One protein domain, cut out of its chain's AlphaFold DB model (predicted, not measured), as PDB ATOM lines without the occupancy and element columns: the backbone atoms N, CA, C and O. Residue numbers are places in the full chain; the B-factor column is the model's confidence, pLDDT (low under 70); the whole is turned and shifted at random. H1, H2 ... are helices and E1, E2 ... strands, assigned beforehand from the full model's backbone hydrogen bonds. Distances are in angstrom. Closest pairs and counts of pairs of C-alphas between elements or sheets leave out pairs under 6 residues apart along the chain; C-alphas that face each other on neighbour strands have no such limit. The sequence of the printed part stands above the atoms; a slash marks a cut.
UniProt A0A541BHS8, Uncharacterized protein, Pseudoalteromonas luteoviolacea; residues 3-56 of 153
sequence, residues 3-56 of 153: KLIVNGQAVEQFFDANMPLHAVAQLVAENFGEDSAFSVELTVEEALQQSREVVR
ATOM      1  N   LYS A   3      26.010 -13.744 201.105       90.94
ATOM      2  CA  LYS A   3      25.730 -15.120 201.517       90.94
ATOM      3  C   LYS A   3      24.569 -15.152 202.492       90.94
ATOM      4  O   LYS A   3      24.526 -14.339 203.413       90.94
ATOM      5  N   LEU A   4      23.675 -16.120 202.328       91.25
ATOM      6  CA  LEU A   4      22.656 -16.414 203.327       91.25
ATOM      7  C   LEU A   4      23.201 -17.467 204.291       91.25
ATOM      8  O   LEU A   4      23.561 -18.575 203.886       91.25
ATOM      9  N   ILE A   5      23.256 -17.108 205.568       92.12
ATOM     10  CA  ILE A   5      23.611 -17.998 206.667       92.12
ATOM     11  C   ILE A   5      22.325 -18.373 207.394       92.12
ATOM     12  O   ILE A   5      21.586 -17.486 207.811       92.12
ATOM     13  N   VAL A   6      22.070 -19.667 207.578       90.75
ATOM     14  CA  VAL A   6      20.957 -20.184 208.387       90.75
ATOM     15  C   VAL A   6      21.528 -21.145 209.422       90.75
ATOM     16  O   VAL A   6      22.322 -22.023 209.087       90.75
ATOM     17  N   ASN A   7      21.180 -20.951 210.694       90.06
ATOM     18  CA  ASN A   7      21.667 -21.740 211.831       90.06
ATOM     19  C   ASN A   7      23.206 -21.889 211.861       90.06
ATOM     20  O   ASN A   7      23.747 -22.932 212.221       90.06
ATOM     21  N   GLY A   8      23.918 -20.830 211.459       86.44
ATOM     22  CA  GLY A   8      25.383 -20.785 211.428       86.44
ATOM     23  C   GLY A   8      26.038 -21.457 210.214       86.44
ATOM     24  O   GLY A   8      27.264 -21.549 210.174       86.44
ATOM     25  N   GLN A   9      25.267 -21.915 209.223       88.31
ATOM     26  CA  GLN A   9      25.786 -22.514 207.991       88.31
ATOM     27  C   GLN A   9      25.418 -21.684 206.762       88.31
ATOM     28  O   GLN A   9      24.291 -21.215 206.635       88.31
ATOM     29  N   ALA A  10      26.364 -21.528 205.832       88.31
ATOM     30  CA  ALA A  10      26.101 -20.882 204.551       88.31
ATOM     31  C   ALA A  10      25.244 -21.799 203.673       88.31
ATOM     32  O   ALA A  10      25.737 -22.807 203.162       88.31
ATOM     33  N   VAL A  11      23.972 -21.443 203.509       90.06
ATOM     34  CA  VAL A  11      23.009 -22.201 202.697       90.06
ATOM     35  C   VAL A  11      22.947 -21.696 201.258       90.06
ATOM     36  O   VAL A  11      22.632 -22.466 200.356       90.06
ATOM     37  N   GLU A  12      23.333 -20.437 201.020       87.31
ATOM     38  CA  GLU A  12      23.426 -19.853 199.683       87.31
ATOM     39  C   GLU A  12      24.643 -18.928 199.563       87.31
ATOM     40  O   GLU A  12      24.892 -18.089 200.429       87.31
ATOM     41  N   GLN A  13      25.418 -19.092 198.486       83.69
ATOM     42  CA  GLN A  13      26.658 -18.337 198.252       83.69
ATOM     43  C   GLN A  13      26.476 -17.103 197.354       83.69
ATOM     44  O   GLN A  13      27.408 -16.312 197.222       83.69
ATOM     45  N   PHE A  14      25.306 -16.967 196.726       82.75
ATOM     46  CA  PHE A  14      24.990 -15.932 195.743       82.75
ATOM     47  C   PHE A  14      23.617 -15.318 196.031       82.75
ATOM     48  O   PHE A  14      22.716 -15.366 195.203       82.75
ATOM     49  N   PHE A  15      23.472 -14.766 197.231       86.25
ATOM     50  CA  PHE A  15      22.223 -14.210 197.732       86.25
ATOM     51  C   PHE A  15      22.059 -12.730 197.353       86.25
ATOM     52  O   PHE A  15      23.026 -11.960 197.391       86.25
ATOM     53  N   ASP A  16      20.830 -12.321 197.024       83.94
ATOM     54  CA  ASP A  16      20.485 -10.915 196.794       83.94
ATOM     55  C   ASP A  16      20.329 -10.172 198.129       83.94
ATOM     56  O   ASP A  16      19.324 -10.292 198.831       83.94
ATOM     57  N   ALA A  17      21.337  -9.369 198.465       81.44
ATOM     58  CA  ALA A  17      21.368  -8.553 199.674       81.44
ATOM     59  C   ALA A  17      20.264  -7.485 199.753       81.44
ATOM     60  O   ALA A  17      20.000  -6.977 200.842       81.44
ATOM     61  N   ASN A  18      19.635  -7.132 198.628       82.56
ATOM     62  CA  ASN A  18      18.574  -6.127 198.586       82.56
ATOM     63  C   ASN A  18      17.187  -6.717 198.856       82.56
ATOM     64  O   ASN A  18      16.208  -5.971 198.943       82.56
ATOM     65  N   MET A  19      17.082  -8.044 198.996       84.81
ATOM     66  CA  MET A  19      15.822  -8.687 199.334       84.81
ATOM     67  C   MET A  19      15.324  -8.172 200.700       84.81
ATOM     68  O   MET A  19      16.068  -8.212 201.685       84.81
ATOM     69  N   PRO A  20      14.067  -7.697 200.801       86.56
ATOM     70  CA  PRO A  20      13.524  -7.212 202.063       86.56
ATOM     71  C   PRO A  20      13.602  -8.270 203.165       86.56
ATOM     72  O   PRO A  20      13.283  -9.435 202.940       86.56
ATOM     73  N   LEU A  21      13.947  -7.856 204.385       84.81
ATOM     74  CA  LEU A  21      14.232  -8.773 205.498       84.81
ATOM     75  C   LEU A  21      13.063  -9.718 205.834       84.81
ATOM     76  O   LEU A  21      13.285 -10.854 206.237       84.81
ATOM     77  N   HIS A  22      11.821  -9.279 205.609       88.38
ATOM     78  CA  HIS A  22      10.625 -10.115 205.765       88.38
ATOM     79  C   HIS A  22      10.508 -11.204 204.688       88.38
ATOM     80  O   HIS A  22      10.067 -12.306 204.990       88.38
ATOM     81  N   ALA A  23      10.926 -10.919 203.452       89.00
ATOM     82  CA  ALA A  23      10.942 -11.896 202.369       89.00
ATOM     83  C   ALA A  23      12.047 -12.938 202.597       89.00
ATOM     84  O   ALA A  23      11.812 -14.127 202.405       89.00
ATOM     85  N   VAL A  24      13.212 -12.509 203.105       89.69
ATOM     86  CA  VAL A  24      14.272 -13.433 203.545       89.69
ATOM     87  C   VAL A  24      13.780 -14.315 204.695       89.69
ATOM     88  O   VAL A  24      13.950 -15.528 204.649       89.69
ATOM     89  N   ALA A  25      13.120 -13.727 205.699       88.94
ATOM     90  CA  ALA A  25      12.562 -14.474 206.825       88.94
ATOM     91  C   ALA A  25      11.524 -15.511 206.374       88.94
ATOM     92  O   ALA A  25      11.556 -16.646 206.841       88.94
ATOM     93  N   GLN A  26      10.642 -15.148 205.438       90.75
ATOM     94  CA  GLN A  26       9.663 -16.072 204.871       90.75
ATOM     95  C   GLN A  26      10.343 -17.216 204.107       90.75
ATOM     96  O   GLN A  26      10.021 -18.377 204.340       90.75
ATOM     97  N   LEU A  27      11.329 -16.910 203.259       90.19
ATOM     98  CA  LEU A  27      12.102 -17.920 202.533       90.19
ATOM     99  C   LEU A  27      12.801 -18.897 203.492       90.19
ATOM    100  O   LEU A  27      12.813 -20.105 203.255       90.19
ATOM    101  N   VAL A  28      13.377 -18.384 204.582       90.81
ATOM    102  CA  VAL A  28      14.030 -19.208 205.606       90.81
ATOM    103  C   VAL A  28      13.008 -20.067 206.348       90.81
ATOM    104  O   VAL A  28      13.245 -21.261 206.513       90.81
ATOM    105  N   ALA A  29      11.863 -19.504 206.734       90.62
ATOM    106  CA  ALA A  29      10.801 -20.239 207.415       90.62
ATOM    107  C   ALA A  29      10.241 -21.383 206.552       90.62
ATOM    108  O   ALA A  29      10.064 -22.497 207.044       90.62
ATOM    109  N   GLU A  30      10.031 -21.138 205.257       91.50
ATOM    110  CA  GLU A  30       9.507 -22.129 204.311       91.50
ATOM    111  C   GLU A  30      10.488 -23.285 204.050       91.50
ATOM    112  O   GLU A  30      10.062 -24.430 203.910       91.50
ATOM    113  N   ASN A  31      11.798 -23.010 204.003       90.62
ATOM    114  CA  ASN A  31      12.807 -24.007 203.619       90.62
ATOM    115  C   ASN A  31      13.543 -24.653 204.804       90.62
ATOM    116  O   ASN A  31      14.041 -25.772 204.681       90.62
ATOM    117  N   PHE A  32      13.627 -23.965 205.945       90.12
ATOM    118  CA  PHE A  32      14.423 -24.374 207.109       90.12
ATOM    119  C   PHE A  32      13.631 -24.345 208.431       90.12
ATOM    120  O   PHE A  32      14.166 -24.754 209.462       90.12
ATOM    121  N   GLY A  33      12.364 -23.918 208.418       88.94
ATOM    122  CA  GLY A  33      11.468 -23.888 209.582       88.94
ATOM    123  C   GLY A  33      11.413 -22.532 210.295       88.94
ATOM    124  O   GLY A  33      12.381 -21.774 210.281       88.94
ATOM    125  N   GLU A  34      10.275 -22.235 210.934       85.75
ATOM    126  CA  GLU A  34       9.976 -20.927 211.556       85.75
ATOM    127  C   GLU A  34      10.958 -20.518 212.668       85.75
ATOM    128  O   GLU A  34      11.209 -19.330 212.853       85.75
ATOM    129  N   ASP A  35      11.560 -21.486 213.364       88.44
ATOM    130  CA  ASP A  35      12.509 -21.239 214.460       88.44
ATOM    131  C   ASP A  35      13.964 -21.041 213.986       88.44
ATOM    132  O   ASP A  35      14.875 -20.879 214.804       88.44
ATOM    133  N   SER A  36      14.221 -21.084 212.674       88.81
ATOM    134  CA  SER A  36      15.577 -20.965 212.134       88.81
ATOM    135  C   SER A  36      16.118 -19.538 212.233       88.81
ATOM    136  O   SER A  36      15.528 -18.580 211.732       88.81
ATOM    137  N   ALA A  37      17.307 -19.398 212.820       89.38
ATOM    138  CA  ALA A  37      18.027 -18.131 212.851       89.38
ATOM    139  C   ALA A  37      18.740 -17.901 211.514       89.38
ATOM    140  O   ALA A  37      19.382 -18.817 210.996       89.38
ATOM    141  N   PHE A  38      18.691 -16.679 210.978       91.25
ATOM    142  CA  PHE A  38      19.374 -16.341 209.729       91.25
ATOM    143  C   PHE A  38      20.118 -15.007 209.784       91.25
ATOM    144  O   PHE A  38      19.782 -14.112 210.561       91.25
ATOM    145  N   SER A  39      21.123 -14.866 208.923       89.19
ATOM    146  CA  SER A  39      21.825 -13.609 208.667       89.19
ATOM    147  C   SER A  39      22.305 -13.538 207.221       89.19
ATOM    148  O   SER A  39      22.660 -14.555 206.627       89.19
ATOM    149  N   VAL A  40      22.360 -12.329 206.663       88.44
ATOM    150  CA  VAL A  40      22.943 -12.076 205.341       88.44
ATOM    151  C   VAL A  40      24.341 -11.498 205.534       88.44
ATOM    152  O   VAL A  40      24.496 -10.405 206.078       88.44
ATOM    153  N   GLU A  41      25.364 -12.231 205.109       88.69
ATOM    154  CA  GLU A  41      26.747 -11.759 205.126       88.69
ATOM    155  C   GLU A  41      27.078 -11.075 203.801       88.69
ATOM    156  O   GLU A  41      27.154 -11.715 202.749       88.69
ATOM    157  N   LEU A  42      27.286  -9.761 203.855       86.44
ATOM    158  CA  LEU A  42      27.699  -8.972 202.701       86.44
ATOM    159  C   LEU A  42      29.177  -9.190 202.388       86.44
ATOM    160  O   LEU A  42      30.010  -9.372 203.278       86.44
ATOM    161  N   THR A  43      29.528  -9.079 201.111       86.50
ATOM    162  CA  THR A  43      30.929  -8.847 200.752       86.50
ATOM    163  C   THR A  43      31.381  -7.462 201.227       86.50
ATOM    164  O   THR A  43      30.571  -6.568 201.469       86.50
ATOM    165  N   VAL A  44      32.698  -7.257 201.324       84.56
ATOM    166  CA  VAL A  44      33.280  -5.956 201.703       84.56
ATOM    167  C   VAL A  44      32.788  -4.834 200.781       84.56
ATOM    168  O   VAL A  44      32.473  -3.743 201.247       84.56
ATOM    169  N   GLU A  45      32.690  -5.099 199.479       82.75
ATOM    170  CA  GLU A  45      32.251  -4.112 198.491       82.75
ATOM    171  C   GLU A  45      30.766  -3.748 198.645       82.75
ATOM    172  O   GLU A  45      30.422  -2.566 198.617       82.75
ATOM    173  N   GLU A  46      29.903  -4.736 198.891       82.06
ATOM    174  CA  GLU A  46      28.472  -4.525 199.148       82.06
ATOM    175  C   GLU A  46      28.235  -3.781 200.465       82.06
ATOM    176  O   GLU A  46      27.432  -2.852 200.507       82.06
ATOM    177  N   ALA A  47      28.977  -4.117 201.524       82.44
ATOM    178  CA  ALA A  47      28.904  -3.405 202.798       82.44
ATOM    179  C   ALA A  47      29.323  -1.931 202.653       82.44
ATOM    180  O   ALA A  47      28.672  -1.032 203.192       82.44
ATOM    181  N   LEU A  48      30.381  -1.660 201.878       83.19
ATOM    182  CA  LEU A  48      30.799  -0.293 201.558       83.19
ATOM    183  C   LEU A  48      29.746   0.444 200.727       83.19
ATOM    184  O   LEU A  48      29.502   1.627 200.964       83.19
ATOM    185  N   GLN A  49      29.117  -0.229 199.765       83.38
ATOM    186  CA  GLN A  49      28.060   0.361 198.951       83.38
ATOM    187  C   GLN A  49      26.824   0.708 199.789       83.38
ATOM    188  O   GLN A  49      26.365   1.847 199.734       83.38
ATOM    189  N   GLN A  50      26.356  -0.218 200.625       81.75
ATOM    190  CA  GLN A  50      25.231   0.017 201.525       81.75
ATOM    191  C   GLN A  50      25.531   1.159 202.507       81.75
ATOM    192  O   GLN A  50      24.695   2.033 202.725       81.75
ATOM    193  N   SER A  51      26.754   1.222 203.046       83.06
ATOM    194  CA  SER A  51      27.184   2.340 203.891       83.06
ATOM    195  C   SER A  51      27.125   3.683 203.149       83.06
ATOM    196  O   SER A  51      26.618   4.660 203.703       83.06
ATOM    197  N   ARG A  52      27.570   3.742 201.884       83.94
ATOM    198  CA  ARG A  52      27.458   4.954 201.052       83.94
ATOM    199  C   ARG A  52      26.005   5.362 200.812       83.94
ATOM    200  O   ARG A  52      25.705   6.552 200.836       83.94
ATOM    201  N   GLU A  53      25.117   4.403 200.578       83.88
ATOM    202  CA  GLU A  53      23.692   4.654 200.340       83.88
ATOM    203  C   GLU A  53      22.978   5.172 201.588       83.88
ATOM    204  O   GLU A  53      22.239   6.149 201.497       83.88
ATOM    205  N   VAL A  54      23.269   4.603 202.761       83.00
ATOM    206  CA  VAL A  54      22.751   5.100 204.045       83.00
ATOM    207  C   VAL A  54      23.192   6.543 204.286       83.00
ATOM    208  O   VAL A  54      22.367   7.390 204.623       83.00
ATOM    209  N   VAL A  55      24.474   6.849 204.064       81.94
ATOM    210  CA  VAL A  55      24.991   8.219 204.200       81.94
ATOM    211  C   VAL A  55      24.314   9.156 203.201       81.94
ATOM    212  O   VAL A  55      23.905  10.249 203.582       81.94
ATOM    213  N   ARG A  56      24.146   8.743 201.939       81.00
ATOM    214  CA  ARG A  56      23.468   9.557 200.920       81.00
ATOM    215  C   ARG A  56      22.014   9.839 201.298       81.00
ATOM    216  O   ARG A  56      21.601  10.990 201.236       81.00
TER     217      ARG A  56
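This is residues 3 to 56 of the 153 residues of an uncharacterized protein of Pseudoalteromonas luteoviolacea (UniProt A0A541BHS8). A small three-stranded sheet has helix H1 packed over one face, two layers; helix H2 leads away as an arm, its residues 51 to 56 sticking out. The 54 printed residues run E1, E2, H1, E3, H2, mixed helices and strands; sheet order E2, E1, E3, antiparallel. The whole is only just loose, close to compact, with radius of gyration of the C-alphas 12.1 A, spanning 36 by 19 by 15 A.

Find C-alpha 3 at (25.730, -15.120, 201.517), where E1, residues 3 to 6, begins. E2 is residues 9 to 15, H1 21 to 32 (15.7 A), E3 38 to 41. H2, 44 to 56, runs 18.4 A to C-alpha 56 at (23.468, 9.557, 200.920).

In hairpin E1 and E2, find N 4 and O 12 at 3.0 A; between E1 and E3, N 5 and O 39 at 2.8 A. H1 is on the sheet, height 9.8 A, over E1 and E3; its closest C-alphas to E3 are Val 28 and Phe 38, 7.3 A. E2, H1, E3 form a split strand-helix-strand unit, E1 between the strands, crossover right-handed. H2 is apart from H1. Every O i to N i+4 pair in H1 and H2 is within hydrogen-bond range.

The farthest C-alphas, Gly 33 and Arg 56, are 36.6 A apart. The printed part has no cut, its links are tight, and no printed residue is under 70 in pLDDT.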